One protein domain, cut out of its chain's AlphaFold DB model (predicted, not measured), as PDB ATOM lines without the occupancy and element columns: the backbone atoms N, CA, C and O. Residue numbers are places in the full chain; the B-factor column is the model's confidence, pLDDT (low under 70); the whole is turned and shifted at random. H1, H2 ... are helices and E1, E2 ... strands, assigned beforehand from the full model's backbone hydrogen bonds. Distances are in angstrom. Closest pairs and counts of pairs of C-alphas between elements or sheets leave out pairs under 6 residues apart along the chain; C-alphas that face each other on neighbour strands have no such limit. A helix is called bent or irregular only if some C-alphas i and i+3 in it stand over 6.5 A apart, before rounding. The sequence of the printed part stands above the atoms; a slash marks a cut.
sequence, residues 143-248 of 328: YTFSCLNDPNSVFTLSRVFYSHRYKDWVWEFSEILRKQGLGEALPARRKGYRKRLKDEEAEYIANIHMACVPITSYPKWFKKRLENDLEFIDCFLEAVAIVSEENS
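This is residues 143 to 248 of the 328 residues of an uncharacterized protein of Kluyveromyces lactis (UniProt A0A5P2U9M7). Three longer helices make the core: H5 stands about perpendicular to both H1 and H3, meeting H3 at its own first residues, 232 to 233, and crossing H1 with its later residues, 239 to 244, while H1 and H3 are near each other. A strand hairpin, E1 and E2, covers H1 and H3 at one end of the domain, and the short H4 folds back on H5 at the other. The printed part has 106 residues, with the order E1, E2, H1, H2, H3, H4, H5; the sheet is E1 - E2, antiparallel, and the class is mostly helix. The whole is compact, with a radius of gyration of the C-alphas of 13.1 A and spans of 37 by 32 by 27 A.

E1, residues 143 to 147, and E2, residues 150 to 158, form an antiparallel hairpin, with 149 degrees between their directions. N 145 and O 155 are 2.9 A apart, and N 147 and O 153 are 2.8 A apart, both within hydrogen-bond range. E2 bends by 74 degrees at residue 153. H1, residues 163 to 179, comes closest to E2 at the C-alphas of Phe 173 and Leu 157, 7.4 A apart. H2, residues 182 to 185, and H1 touch only at the corner, and only just, with 3 pairs of C-alphas within 8 A; the closest are those of Leu 177 and Gly 183, 6.0 A apart. H3, residues 199 to 212, comes closest to E1 at the C-alphas of Cys 212 and Tyr 143, 7.2 A apart. H4, residues 220 to 226, and H5, residues 232 to 246, form a helical hairpin: they touch at a steep tilt of 39 degrees, opposite ways, with the C-alphas of Phe 222 and Cys 235 closest at 6.4 A. H5 is the hub. Its residues 239 to 244 touch residues 167 to 174 of H1, about perpendicular at 90 degrees, with the C-alphas of Val 170 and Val 240 closest at 6.3 A. Its residues 232 to 233 touch residues 202 to 206 of H3, about perpendicular at 76 degrees, with the C-alphas of Ala 202 and Ile 233 closest at 6.4 A. In H3, H4 and H5 every O i to N i+4 pair is within hydrogen-bond range; in H1 11 of 13 are, and H2 is too short for such a pair.

E1 begins at C-alpha 143, (135.688, 139.141, 105.693). E2 is 20.9 A long, H1 25.1 A, H3 20.0 A and H5 21.2 A. H1 is irregular, only just: C-alphas 164 and 167 are 7.0 A apart. H5 ends at C-alpha 246, (120.743, 141.357, 84.017).

The C-alphas farthest apart are those of Asn 152 and Asn 228, 38.7 A. The printed part has no cut. The link from H2 to H3, residues 186 to 198, is long. Residues 190 to 195 within it have pLDDT under 70, while the mean of the printed part is 86.8.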
ATOM      1  N   TYR A 143     135.276 137.934 104.990       87.12
ATOM      2  CA  TYR A 143     135.688 139.141 105.693       87.12
ATOM      3  C   TYR A 143     134.459 139.835 106.274       87.12
ATOM      4  O   TYR A 143     133.397 139.835 105.647       87.12
ATOM      5  N   THR A 144     134.617 140.415 107.461       90.56
ATOM      6  CA  THR A 144     133.587 141.190 108.162       90.56
ATOM      7  C   THR A 144     133.933 142.671 108.070       90.56
ATOM      8  O   THR A 144     135.090 143.037 108.270       90.56
ATOM      9  N   PHE A 145     132.936 143.511 107.799       91.62
ATOM     10  CA  PHE A 145     133.087 144.960 107.668       91.62
ATOM     11  C   PHE A 145     131.957 145.674 108.419       91.62
ATOM     12  O   PHE A 145     130.821 145.192 108.422       91.62
ATOM     13  N   SER A 146     132.257 146.824 109.024       89.56
ATOM     14  CA  SER A 146     131.243 147.750 109.548       89.56
ATOM     15  C   SER A 146     130.546 148.506 108.419       89.56
ATOM     16  O   SER A 146     131.142 148.752 107.371       89.56
ATOM     17  N   CYS A 147     129.291 148.898 108.635       89.81
ATOM     18  CA  CYS A 147     128.542 149.748 107.716       89.81
ATOM     19  C   CYS A 147     129.027 151.202 107.794       89.81
ATOM     20  O   CYS A 147     129.277 151.715 108.883       89.81
ATOM     21  N   LEU A 148     129.089 151.898 106.654       86.69
ATOM     22  CA  LEU A 148     129.607 153.273 106.586       86.69
ATOM     23  C   LEU A 148     128.767 154.258 107.418       86.69
ATOM     24  O   LEU A 148     129.311 155.115 108.105       86.69
ATOM     25  N   ASN A 149     127.440 154.101 107.380       84.88
ATOM     26  CA  ASN A 149     126.484 154.978 108.066       84.88
ATOM     27  C   ASN A 149     126.080 154.489 109.477       84.88
ATOM     28  O   ASN A 149     125.343 155.186 110.168       84.88
ATOM     29  N   ASP A 150     126.541 153.307 109.904       86.62
ATOM     30  CA  ASP A 150     126.377 152.784 111.272       86.62
ATOM     31  C   ASP A 150     127.536 151.824 111.597       86.62
ATOM     32  O   ASP A 150     127.458 150.635 111.270       86.62
ATOM     33  N   PRO A 151     128.607 152.306 112.253       82.00
ATOM     34  CA  PRO A 151     129.784 151.491 112.542       82.00
ATOM     35  C   PRO A 151     129.530 150.264 113.432       82.00
ATOM     36  O   PRO A 151     130.351 149.343 113.428       82.00
ATOM     37  N   ASN A 152     128.420 150.234 114.184       83.62
ATOM     38  CA  ASN A 152     128.051 149.107 115.049       83.62
ATOM     39  C   ASN A 152     127.375 147.973 114.265       83.62
ATOM     40  O   ASN A 152     127.426 146.813 114.678       83.62
ATOM     41  N   SER A 153     126.746 148.298 113.133       88.81
ATOM     42  CA  SER A 153     126.164 147.323 112.219       88.81
ATOM     43  C   SER A 153     127.249 146.733 111.322       88.81
ATOM     44  O   SER A 153     128.013 147.458 110.683       88.81
ATOM     45  N   VAL A 154     127.316 145.403 111.245       91.44
ATOM     46  CA  VAL A 154     128.334 144.675 110.475       91.44
ATOM     47  C   VAL A 154     127.711 143.723 109.459       91.44
ATOM     48  O   VAL A 154     126.637 143.161 109.669       91.44
ATOM     49  N   PHE A 155     128.425 143.491 108.362       90.00
ATOM     50  CA  PHE A 155     128.091 142.490 107.350       90.00
ATOM     51  C   PHE A 155     129.318 141.640 107.013       90.00
ATOM     52  O   PHE A 155     130.450 142.001 107.328       90.00
ATOM     53  N   THR A 156     129.094 140.507 106.341       91.19
ATOM     54  CA  THR A 156     130.181 139.657 105.831       91.19
ATOM     55  C   THR A 156     130.102 139.528 104.317       91.19
ATOM     56  O   THR A 156     129.004 139.445 103.771       91.19
ATOM     57  N   LEU A 157     131.257 139.470 103.657       91.00
ATOM     58  CA  LEU A 157     131.392 139.157 102.233       91.00
ATOM     59  C   LEU A 157     132.392 138.018 102.036       91.00
ATOM     60  O   LEU A 157     133.362 137.881 102.784       91.00
ATOM     61  N   SER A 158     132.164 137.200 101.009       90.81
ATOM     62  CA  SER A 158     133.060 136.097 100.643       90.81
ATOM     63  C   SER A 158     134.156 136.569  99.680       90.81
ATOM     64  O   SER A 158     133.894 137.372  98.785       90.81
ATOM     65  N   ARG A 159     135.378 136.042  99.813       91.12
ATOM     66  CA  ARG A 159     136.490 136.321  98.893       91.12
ATOM     67  C   ARG A 159     136.238 135.685  97.522       91.12
ATOM     68  O   ARG A 159     135.860 134.518  97.416       91.12
ATOM     69  N   VAL A 160     136.487 136.437  96.454       89.38
ATOM     70  CA  VAL A 160     136.302 135.995  95.069       89.38
ATOM     71  C   VAL A 160     137.566 135.281  94.592       89.38
ATOM     72  O   VAL A 160     138.532 135.909  94.168       89.38
ATOM     73  N   PHE A 161     137.557 133.950  94.631       84.62
ATOM     74  CA  PHE A 161     138.664 133.110  94.143       84.62
ATOM     75  C   PHE A 161     138.697 132.941  92.613       84.62
ATOM     76  O   PHE A 161     139.739 132.606  92.057       84.62
ATOM     77  N   TYR A 162     137.574 133.175  91.920       86.44
ATOM     78  CA  TYR A 162     137.443 132.938  90.479       86.44
ATOM     79  C   TYR A 162     136.600 134.017  89.800       86.44
ATOM     80  O   TYR A 162     135.532 134.383  90.288       86.44
ATOM     81  N   SER A 163     137.012 134.459  88.610       87.12
ATOM     82  CA  SER A 163     136.353 135.549  87.874       87.12
ATOM     83  C   SER A 163     134.915 135.266  87.431       87.12
ATOM     84  O   SER A 163     134.145 136.205  87.236       87.12
ATOM     85  N   HIS A 164     134.508 133.995  87.344       84.44
ATOM     86  CA  HIS A 164     133.110 133.628  87.093       84.44
ATOM     87  C   HIS A 164     132.183 133.934  88.289       84.44
ATOM     88  O   HIS A 164     130.984 134.083  88.087       84.44
ATOM     89  N   ARG A 165     132.723 134.079  89.510       85.69
ATOM     90  CA  ARG A 165     131.977 134.460  90.729       85.69
ATOM     91  C   ARG A 165     131.891 135.962  90.966       85.69
ATOM     92  O   ARG A 165     131.186 136.397  91.869       85.69
ATOM     93  N   TYR A 166     132.575 136.765  90.154       91.19
ATOM     94  CA  TYR A 166     132.592 138.214  90.330       91.19
ATOM     95  C   TYR A 166     131.195 138.845  90.200       91.19
ATOM     96  O   TYR A 166     130.874 139.757  90.951       91.19
ATOM     97  N   LYS A 167     130.334 138.334  89.305       89.81
ATOM     98  CA  LYS A 167     128.942 138.809  89.180       89.81
ATOM     99  C   LYS A 167     128.111 138.514  90.433       89.81
ATOM    100  O   LYS A 167     127.446 139.422  90.924       89.81
ATOM    101  N   ASP A 168     128.194 137.286  90.954       86.81
ATOM    102  CA  ASP A 168     127.516 136.862  92.190       86.81
ATOM    103  C   ASP A 168     127.888 137.802  93.359       86.81
ATOM    104  O   ASP A 168     127.016 138.285  94.081       86.81
ATOM    105  N   TRP A 169     129.183 138.114  93.490       93.06
ATOM    106  CA  TRP A 169     129.721 138.994  94.531       93.06
ATOM    107  C   TRP A 169     129.336 140.470  94.342       93.06
ATOM    108  O   TRP A 169     128.941 141.127  95.301       93.06
ATOM    109  N   VAL A 170     129.386 140.998  93.111       94.12
ATOM    110  CA  VAL A 170     128.941 142.374  92.811       94.12
ATOM    111  C   VAL A 170     127.454 142.550  93.126       94.12
ATOM    112  O   VAL A 170     127.069 143.599  93.641       94.12
ATOM    113  N   TRP A 171     126.618 141.533  92.884       89.88
ATOM    114  CA  TRP A 171     125.217 141.552  93.313       89.88
ATOM    115  C   TRP A 171     125.096 141.626  94.839       89.88
ATOM    116  O   TRP A 171     124.473 142.558  95.348       89.88
ATOM    117  N   GLU A 172     125.724 140.688  95.560       91.00
ATOM    118  CA  GLU A 172     125.701 140.616  97.030       91.00
ATOM    119  C   GLU A 172     126.163 141.933  97.676       91.00
ATOM    120  O   GLU A 172     125.468 142.482  98.534       91.00
ATOM    121  N   PHE A 173     127.273 142.502  97.199       94.50
ATOM    122  CA  PHE A 173     127.780 143.779  97.693       94.50
ATOM    123  C   PHE A 173     126.863 144.959  97.322       94.50
ATOM    124  O   PHE A 173     126.612 145.816  98.166       94.50
ATOM    125  N   SER A 174     126.277 144.986  96.115       92.38
ATOM    126  CA  SER A 174     125.317 146.039  95.736       92.38
ATOM    127  C   SER A 174     124.063 146.048  96.623       92.38
ATOM    128  O   SER A 174     123.571 147.116  96.980       92.38
ATOM    129  N   GLU A 175     123.586 144.875  97.051       88.69
ATOM    130  CA  GLU A 175     122.464 144.745  97.989       88.69
ATOM    131  C   GLU A 175     122.821 145.210  99.406       88.69
ATOM    132  O   GLU A 175     122.005 145.838 100.083       88.69
ATOM    133  N   ILE A 176     124.047 144.945  99.854       91.75
ATOM    134  CA  ILE A 176     124.568 145.438 101.134       91.75
ATOM    135  C   ILE A 176     124.678 146.971 101.119       91.75
ATOM    136  O   ILE A 176     124.184 147.628 102.035       91.75
ATOM    137  N   LEU A 177     125.239 147.553 100.056       91.88
ATOM    138  CA  LEU A 177     125.343 149.006  99.882       91.88
ATOM    139  C   LEU A 177     123.958 149.680  99.823       91.88
ATOM    140  O   LEU A 177     123.752 150.708 100.468       91.88
ATOM    141  N   ARG A 178     122.974 149.078  99.133       88.62
ATOM    142  CA  ARG A 178     121.574 149.552  99.141       88.62
ATOM    143  C   ARG A 178     120.986 149.585 100.553       88.62
ATOM    144  O   ARG A 178     120.407 150.599 100.930       88.62
ATOM    145  N   LYS A 179     121.177 148.524 101.345       88.25
ATOM    146  CA  LYS A 179     120.694 148.438 102.739       88.25
ATOM    147  C   LYS A 179     121.345 149.460 103.675       88.25
ATOM    148  O   LYS A 179     120.708 149.873 104.634       88.25
ATOM    149  N   GLN A 180     122.567 149.905 103.375       88.50
ATOM    150  CA  GLN A 180     123.253 150.984 104.102       88.50
ATOM    151  C   GLN A 180     122.818 152.401 103.676       88.50
ATOM    152  O   GLN A 180     123.363 153.377 104.186       88.50
ATOM    153  N   GLY A 181     121.884 152.546 102.729       85.06
ATOM    154  CA  GLY A 181     121.451 153.845 102.195       85.06
ATOM    155  C   GLY A 181     122.300 154.385 101.035       85.06
ATOM    156  O   GLY A 181     121.930 155.380 100.422       85.06
ATOM    157  N   LEU A 182     123.380 153.697 100.644       85.81
ATOM    158  CA  LEU A 182     124.232 154.077  99.502       85.81
ATOM    159  C   LEU A 182     123.604 153.719  98.135       85.81
ATOM    160  O   LEU A 182     124.198 153.941  97.082       85.81
ATOM    161  N   GLY A 183     122.381 153.178  98.137       78.19
ATOM    162  CA  GLY A 183     121.681 152.696  96.945       78.19
ATOM    163  C   GLY A 183     121.384 153.757  95.881       78.19
ATOM    164  O   GLY A 183     121.338 153.408  94.706       78.19
ATOM    165  N   GLU A 184     121.230 155.035  96.247       79.00
ATOM    166  CA  GLU A 184     120.931 156.117  95.287       79.00
ATOM    167  C   GLU A 184     122.073 156.412  94.302       79.00
ATOM    168  O   GLU A 184     121.832 156.919  93.206       79.00
ATOM    169  N   ALA A 185     123.318 156.112  94.684       78.75
ATOM    170  CA  ALA A 185     124.489 156.279  93.823       78.75
ATOM    171  C   ALA A 185     124.744 155.058  92.919       78.75
ATOM    172  O   ALA A 185     125.520 155.137  91.965       78.75
ATOM    173  N   LEU A 186     124.082 153.925  93.183       84.38
ATOM    174  CA  LEU A 186     124.289 152.693  92.430       84.38
ATOM    175  C   LEU A 186     123.434 152.656  91.149       84.38
ATOM    176  O   LEU A 186     122.205 152.716  91.221       84.38
ATOM    177  N   PRO A 187     124.043 152.505  89.958       81.94
ATOM    178  CA  PRO A 187     123.316 152.528  88.695       81.94
ATOM    179  C   PRO A 187     122.413 151.301  88.521       81.94
ATOM    180  O   PRO A 187     122.882 150.167  88.446       81.94
ATOM    181  N   ALA A 188     121.112 151.539  88.352       75.06
ATOM    182  CA  ALA A 188     120.134 150.490  88.049       75.06
ATOM    183  C   ALA A 188     120.218 149.958  86.598       75.06
ATOM    184  O   ALA A 188     119.688 148.889  86.308       75.06
ATOM    185  N   ARG A 189     120.846 150.706  85.676       70.56
ATOM    186  CA  ARG A 189     121.032 150.367  84.248       70.56
ATOM    187  C   ARG A 189     122.341 150.966  83.729       70.56
ATOM    188  O   ARG A 189     122.789 151.983  84.257       70.56
ATOM    189  N   ARG A 190     122.935 150.403  82.663       67.62
ATOM    190  CA  ARG A 190     124.206 150.917  82.090       67.62
ATOM    191  C   ARG A 190     124.112 152.374  81.645       67.62
ATOM    192  O   ARG A 190     125.010 153.165  81.938       67.62
ATOM    193  N   LYS A 191     123.014 152.709  80.962       61.69
ATOM    194  CA  LYS A 191     122.645 154.063  80.537       61.69
ATOM    195  C   LYS A 191     121.502 154.561  81.423       61.69
ATOM    196  O   LYS A 191     120.396 154.030  81.357       61.69
ATOM    197  N   GLY A 192     121.781 155.565  82.243       59.62
ATOM    198  CA  GLY A 192     120.836 156.171  83.176       59.62
ATOM    199  C   GLY A 192     121.519 157.260  84.002       59.62
ATOM    200  O   GLY A 192     122.749 157.333  84.024       59.62
ATOM    201  N   TYR A 193     120.726 158.100  84.665       54.41
ATOM    202  CA  TYR A 193     121.241 159.068  85.632       54.41
ATOM    203  C   TYR A 193     121.953 158.341  86.783       54.41
ATOM    204  O   TYR A 193     121.481 157.304  87.250       54.41
ATOM    205  N   ARG A 194     123.083 158.891  87.235       65.81
ATOM    206  CA  ARG A 194     123.835 158.417  88.402       65.81
ATOM    207  C   ARG A 194     124.033 159.600  89.340       65.81
ATOM    208  O   ARG A 194     124.561 160.625  88.914       65.81
ATOM    209  N   LYS A 195     123.645 159.460  90.607       68.88
ATOM    210  CA  LYS A 195     124.109 160.365  91.664       68.88
ATOM    211  C   LYS A 195     125.605 160.093  91.850       68.88
ATOM    212  O   LYS A 195     125.988 158.936  92.008       68.88
ATOM    213  N   ARG A 196     126.456 161.122  91.763       77.75
ATOM    214  CA  ARG A 196     127.904 160.962  91.985       77.75
ATOM    215  C   ARG A 196     128.123 160.510  93.435       77.75
ATOM    216  O   ARG A 196     127.543 161.113  94.337       77.75
ATOM    217  N   LEU A 197     128.926 159.462  93.634       83.75
ATOM    218  CA  LEU A 197     129.415 159.071  94.960       83.75
ATOM    219  C   LEU A 197     130.213 160.226  95.579       83.75
ATOM    220  O   LEU A 197     130.880 160.969  94.853       83.75
ATOM    221  N   LYS A 198     130.186 160.347  96.906       88.38
ATOM    222  CA  LYS A 198     131.217 161.109  97.623       88.38
ATOM    223  C   LYS A 198     132.542 160.351  97.585       88.38
ATOM    224  O   LYS A 198     132.552 159.125  97.475       88.38
ATOM    225  N   ASP A 199     133.645 161.064  97.772       87.88
ATOM    226  CA  ASP A 199     134.981 160.462  97.768       87.88
ATOM    227  C   ASP A 199     135.132 159.426  98.908       87.88
ATOM    228  O   ASP A 199     135.604 158.317  98.671       87.88
ATOM    229  N   GLU A 200     134.575 159.713 100.094       88.69
ATOM    230  CA  GLU A 200     134.443 158.783 101.236       88.69
ATOM    231  C   GLU A 200     133.710 157.475 100.870       88.69
ATOM    232  O   GLU A 200     134.100 156.378 101.272       88.69
ATOM    233  N   GLU A 201     132.628 157.581 100.091       91.00
ATOM    234  CA  GLU A 201     131.795 156.444  99.681       91.00
ATOM    235  C   GLU A 201     132.519 155.599  98.618       91.00
ATOM    236  O   GLU A 201     132.433 154.369  98.632       91.00
ATOM    237  N   ALA A 202     133.265 156.251  97.720       90.69
ATOM    238  CA  ALA A 202     134.094 155.603  96.710       90.69
ATOM    239  C   ALA A 202     135.303 154.876  97.327       90.69
ATOM    240  O   ALA A 202     135.567 153.727  96.964       90.69
ATOM    241  N   GLU A 203     135.994 155.496  98.289       91.50
ATOM    242  CA  GLU A 203     137.104 154.882  99.029       91.50
ATOM    243  C   GLU A 203     136.631 153.662  99.835       91.50
ATOM    244  O   GLU A 203     137.222 152.583  99.739       91.50
ATOM    245  N   TYR A 204     135.523 153.789 100.572       92.69
ATOM    246  CA  TYR A 204     134.913 152.681 101.314       92.69
ATOM    247  C   TYR A 204     134.593 151.481 100.404       92.69
ATOM    248  O   TYR A 204     134.947 150.339 100.717       92.69
ATOM    249  N   ILE A 205     133.995 151.735  99.232       93.81
ATOM    250  CA  ILE A 205     133.707 150.705  98.222       93.81
ATOM    251  C   ILE A 205     134.994 150.059  97.684       93.81
ATOM    252  O   ILE A 205     135.054 148.831  97.556       93.81
ATOM    253  N   ALA A 206     136.029 150.854  97.396       92.88
ATOM    254  CA  ALA A 206     137.310 150.359  96.898       92.88
ATOM    255  C   ALA A 206     138.040 149.483  97.927       92.88
ATOM    256  O   ALA A 206     138.504 148.395  97.583       92.88
ATOM    257  N   ASN A 207     138.080 149.894  99.195       91.62
ATOM    258  CA  ASN A 207     138.752 149.158 100.267       91.62
ATOM    259  C   ASN A 207     138.118 147.775 100.516       91.62
ATOM    260  O   ASN A 207     138.831 146.770 100.608       91.62
ATOM    261  N   ILE A 208     136.781 147.683 100.534       93.56
ATOM    262  CA  ILE A 208     136.064 146.398 100.653       93.56
ATOM    263  C   ILE A 208     136.335 145.492  99.444       93.56
ATOM    264  O   ILE A 208     136.535 144.281  99.595       93.56
ATOM    265  N   HIS A 209     136.357 146.066  98.239       94.38
ATOM    266  CA  HIS A 209     136.627 145.326  97.009       94.38
ATOM    267  C   HIS A 209     138.057 144.786  96.971       94.38
ATOM    268  O   HIS A 209     138.220 143.588  96.771       94.38
ATOM    269  N   MET A 210     139.074 145.596  97.281       89.12
ATOM    270  CA  MET A 210     140.473 145.146  97.333       89.12
ATOM    271  C   MET A 210     140.696 144.019  98.357       89.12
ATOM    272  O   MET A 210     141.452 143.080  98.094       89.12
ATOM    273  N   ALA A 211     139.999 144.053  99.500       89.31
ATOM    274  CA  ALA A 211     140.038 142.973 100.486       89.31
ATOM    275  C   ALA A 211     139.384 141.671  99.973       89.31
ATOM    276  O   ALA A 211     139.912 140.573 100.187       89.31
ATOM    277  N   CYS A 212     138.248 141.767  99.275       92.00
ATOM    278  CA  CYS A 212     137.472 140.603  98.836       92.00
ATOM    279  C   CYS A 212     137.864 140.058  97.453       92.00
ATOM    280  O   CYS A 212     137.649 138.875  97.189       92.00
ATOM    281  N   VAL A 213     138.410 140.874  96.555       92.00
ATOM    282  CA  VAL A 213     138.563 140.564  95.129       92.00
ATOM    283  C   VAL A 213     140.014 140.795  94.693       92.00
ATOM    284  O   VAL A 213     140.405 141.909  94.359       92.00
ATOM    285  N   PRO A 214     140.843 139.740  94.635       88.38
ATOM    286  CA  PRO A 214     142.178 139.833  94.057       88.38
ATOM    287  C   PRO A 214     142.140 140.259  92.583       88.38
ATOM    288  O   PRO A 214     141.292 139.789  91.822       88.38
ATOM    289  N   ILE A 215     143.131 141.043  92.145       85.94
ATOM    290  CA  ILE A 215     143.292 141.467  90.738       85.94
ATOM    291  C   ILE A 215     143.322 140.257  89.786       85.94
ATOM    292  O   ILE A 215     142.779 140.300  88.681       85.94
ATOM    293  N   THR A 216     143.890 139.124  90.214       86.25
ATOM    294  CA  THR A 216     143.856 137.859  89.459       86.25
ATOM    295  C   THR A 216     142.425 137.427  89.112       86.25
ATOM    296  O   THR A 216     142.181 137.054  87.960       86.25
ATOM    297  N   SER A 217     141.484 137.582  90.045       89.25
ATOM    298  CA  SER A 217     140.065 137.228  89.937       89.25
ATOM    299  C   SER A 217     139.199 138.221  89.154       89.25
ATOM    300  O   SER A 217     138.026 137.929  88.928       89.25
ATOM    301  N   TYR A 218     139.711 139.370  88.704       90.31
ATOM    302  CA  TYR A 218     138.901 140.299  87.903       90.31
ATOM    303  C   TYR A 218     138.484 139.662  86.552       90.31
ATOM    304  O   TYR A 218     139.288 138.965  85.918       90.31
ATOM    305  N   PRO A 219     137.258 139.908  86.050       90.19
ATOM    306  CA  PRO A 219     136.873 139.535  84.688       90.19
ATOM    307  C   PRO A 219     137.778 140.173  83.627       90.19
ATOM    308  O   PRO A 219     138.248 141.297  83.799       90.19
ATOM    309  N   LYS A 220     137.947 139.507  82.474       91.19
ATOM    310  CA  LYS A 220     138.760 140.026  81.352       91.19
ATOM    311  C   LYS A 220     138.343 141.435  80.904       91.19
ATOM    312  O   LYS A 220     139.200 142.243  80.576       91.19
ATOM    313  N   TRP A 221     137.041 141.731  80.908       89.81
ATOM    314  CA  TRP A 221     136.527 143.052  80.534       89.81
ATOM    315  C   TRP A 221     136.885 144.131  81.569       89.81
ATOM    316  O   TRP A 221     137.212 145.245  81.181       89.81
ATOM    317  N   PHE A 222     136.879 143.789  82.861       90.31
ATOM    318  CA  PHE A 222     137.187 144.708  83.962       90.31
ATOM    319  C   PHE A 222     138.676 145.068  83.963       90.31
ATOM    320  O   PHE A 222     139.021 146.241  84.036       90.31
ATOM    321  N   LYS A 223     139.555 144.071  83.764       90.44
ATOM    322  CA  LYS A 223     140.995 144.297  83.537       90.44
ATOM    323  C   LYS A 223     141.222 145.239  82.355       90.44
ATOM    324  O   LYS A 223     141.833 146.284  82.528       90.44
ATOM    325  N   LYS A 224     140.592 144.952  81.208       89.69
ATOM    326  CA  LYS A 224     140.685 145.812  80.024       89.69
ATOM    327  C   LYS A 224     140.178 147.245  80.257       89.69
ATOM    328  O   LYS A 224     140.700 148.159  79.631       89.69
ATOM    329  N   ARG A 225     139.185 147.478  81.124       87.44
ATOM    330  CA  ARG A 225     138.758 148.847  81.473       87.44
ATOM    331  C   ARG A 225     139.843 149.607  82.239       87.44
ATOM    332  O   ARG A 225     140.181 150.709  81.822       87.44
ATOM    333  N   LEU A 226     140.426 148.990  83.269       87.69
ATOM    334  CA  LEU A 226     141.545 149.564  84.032       87.69
ATOM    335  C   LEU A 226     142.785 149.804  83.146       87.69
ATOM    336  O   LEU A 226     143.449 150.820  83.279       87.69
ATOM    337  N   GLU A 227     143.064 148.897  82.204       88.69
ATOM    338  CA  GLU A 227     144.144 149.011  81.202       88.69
ATOM    339  C   GLU A 227     143.916 150.121  80.152       88.69
ATOM    340  O   GLU A 227     144.776 150.343  79.306       88.69
ATOM    341  N   ASN A 228     142.746 150.772  80.142       86.44
ATOM    342  CA  ASN A 228     142.402 151.890  79.252       86.44
ATOM    343  C   ASN A 228     142.010 153.131  80.082       86.44
ATOM    344  O   ASN A 228     141.043 153.817  79.751       86.44
ATOM    345  N   ASP A 229     142.733 153.353  81.185       78.44
ATOM    346  CA  ASP A 229     142.666 154.522  82.077       78.44
ATOM    347  C   ASP A 229     141.273 154.856  82.651       78.44
ATOM    348  O   ASP A 229     141.029 155.976  83.102       78.44
ATOM    349  N   LEU A 230     140.341 153.892  82.679       81.31
ATOM    350  CA  LEU A 230     139.056 154.079  83.353       81.31
ATOM    351  C   LEU A 230     139.223 153.869  84.862       81.31
ATOM    352  O   LEU A 230     139.727 152.829  85.296       81.31
ATOM    353  N   GLU A 231     138.748 154.826  85.663       87.38
ATOM    354  CA  GLU A 231     138.848 154.756  87.122       87.38
ATOM    355  C   GLU A 231     138.240 153.467  87.690       87.38
ATOM    356  O   GLU A 231     137.221 152.947  87.218       87.38
ATOM    357  N   PHE A 232     138.849 152.967  88.767       89.06
ATOM    358  CA  PHE A 232     138.403 151.751  89.440       89.06
ATOM    359  C   PHE A 232     136.925 151.818  89.858       89.06
ATOM    360  O   PHE A 232     136.182 150.849  89.668       89.06
ATOM    361  N   ILE A 233     136.484 152.961  90.396       90.31
ATOM    362  CA  ILE A 233     135.108 153.118  90.867       90.31
ATOM    363  C   ILE A 233     134.115 153.104  89.699       90.31
ATOM    364  O   ILE A 233     133.075 152.459  89.800       90.31
ATOM    365  N   ASP A 234     134.463 153.684  88.547       88.31
ATOM    366  CA  ASP A 234     133.644 153.606  87.333       88.31
ATOM    367  C   ASP A 234     133.593 152.186  86.753       88.31
ATOM    368  O   ASP A 234     132.533 151.740  86.307       88.31
ATOM    369  N   CYS A 235     134.691 151.425  86.830       90.19
ATOM    370  CA  CYS A 235     134.693 150.000  86.489       90.19
ATOM    371  C   CYS A 235     133.740 149.202  87.400       90.19
ATOM    372  O   CYS A 235     132.999 148.331  86.928       90.19
ATOM    373  N   PHE A 236     133.730 149.493  88.707       92.25
ATOM    374  CA  PHE A 236     132.805 148.876  89.663       92.25
ATOM    375  C   PHE A 236     131.349 149.291  89.407       92.25
ATOM    376  O   PHE A 236     130.471 148.429  89.373       92.25
ATOM    377  N   LEU A 237     131.077 150.571  89.148       91.06
ATOM    378  CA  LEU A 237     129.737 151.054  88.817       91.06
ATOM    379  C   LEU A 237     129.247 150.502  87.466       91.06
ATOM    380  O   LEU A 237     128.066 150.179  87.346       91.06
ATOM    381  N   GLU A 238     130.118 150.290  86.472       89.75
ATOM    382  CA  GLU A 238     129.767 149.531  85.262       89.75
ATOM    383  C   GLU A 238     129.406 148.075  85.605       89.75
ATOM    384  O   GLU A 238     128.409 147.566  85.089       89.75
ATOM    385  N   ALA A 239     130.128 147.418  86.521       91.31
ATOM    386  CA  ALA A 239     129.779 146.069  86.980       91.31
ATOM    387  C   ALA A 239     128.403 146.032  87.669       91.31
ATOM    388  O   ALA A 239     127.571 145.192  87.322       91.31
ATOM    389  N   VAL A 240     128.129 146.962  88.592       91.88
ATOM    390  CA  VAL A 240     126.822 147.088  89.264       91.88
ATOM    391  C   VAL A 240     125.711 147.359  88.248       91.88
ATOM    392  O   VAL A 240     124.641 146.760  88.350       91.88
ATOM    393  N   ALA A 241     125.965 148.187  87.232       89.25
ATOM    394  CA  ALA A 241     124.997 148.490  86.184       89.25
ATOM    395  C   ALA A 241     124.691 147.286  85.280       89.25
ATOM    396  O   ALA A 241     123.530 147.056  84.947       89.25
ATOM    397  N   ILE A 242     125.714 146.508  84.900       88.62
ATOM    398  CA  ILE A 242     125.563 145.252  84.147       88.62
ATOM    399  C   ILE A 242     124.703 144.269  84.945       88.62
ATOM    400  O   ILE A 242     123.729 143.732  84.425       88.62
ATOM    401  N   VAL A 243     125.046 144.043  86.214       89.25
ATOM    402  CA  VAL A 243     124.385 143.027  87.040       89.25
ATOM    403  C   VAL A 243     122.978 143.475  87.468       89.25
ATOM    404  O   VAL A 243     122.092 142.636  87.580       89.25
ATOM    405  N   SER A 244     122.719 144.777  87.631       87.31
ATOM    406  CA  SER A 244     121.364 145.299  87.893       87.31
ATOM    407  C   SER A 244     120.457 145.226  86.657       87.31
ATOM    408  O   SER A 244     119.264 144.967  86.783       87.31
ATOM    409  N   GLU A 245     121.014 145.382  85.454       87.62
ATOM    410  CA  GLU A 245     120.293 145.211  84.187       87.62
ATOM    411  C   GLU A 245     119.946 143.731  83.932       87.62
ATOM    412  O   GLU A 245     118.788 143.408  83.657       87.62
ATOM    413  N   GLU A 246     120.908 142.821  84.128       87.56
ATOM    414  CA  GLU A 246     120.743 141.357  84.017       87.56
ATOM    415  C   GLU A 246     119.832 140.735  85.097       87.56
ATOM    416  O   GLU A 246     119.416 139.585  84.964       87.56
ATOM    417  N   ASN A 247     119.521 141.469  86.167       86.75
ATOM    418  CA  ASN A 247     118.569 141.064  87.211       86.75
ATOM    419  C   ASN A 247     117.356 142.006  87.297       86.75
ATOM    420  O   ASN A 247     116.639 142.012  88.296       86.75
ATOM    421  N   SER A 248     117.107 142.803  86.257       86.31
ATOM    422  CA  SER A 248     115.847 143.535  86.133       86.31
ATOM    423  C   SER A 248     114.709 142.564  85.803       86.31
ATOM    424  O   SER A 248     114.912 141.620  85.039       86.31
TER     425      SER A 248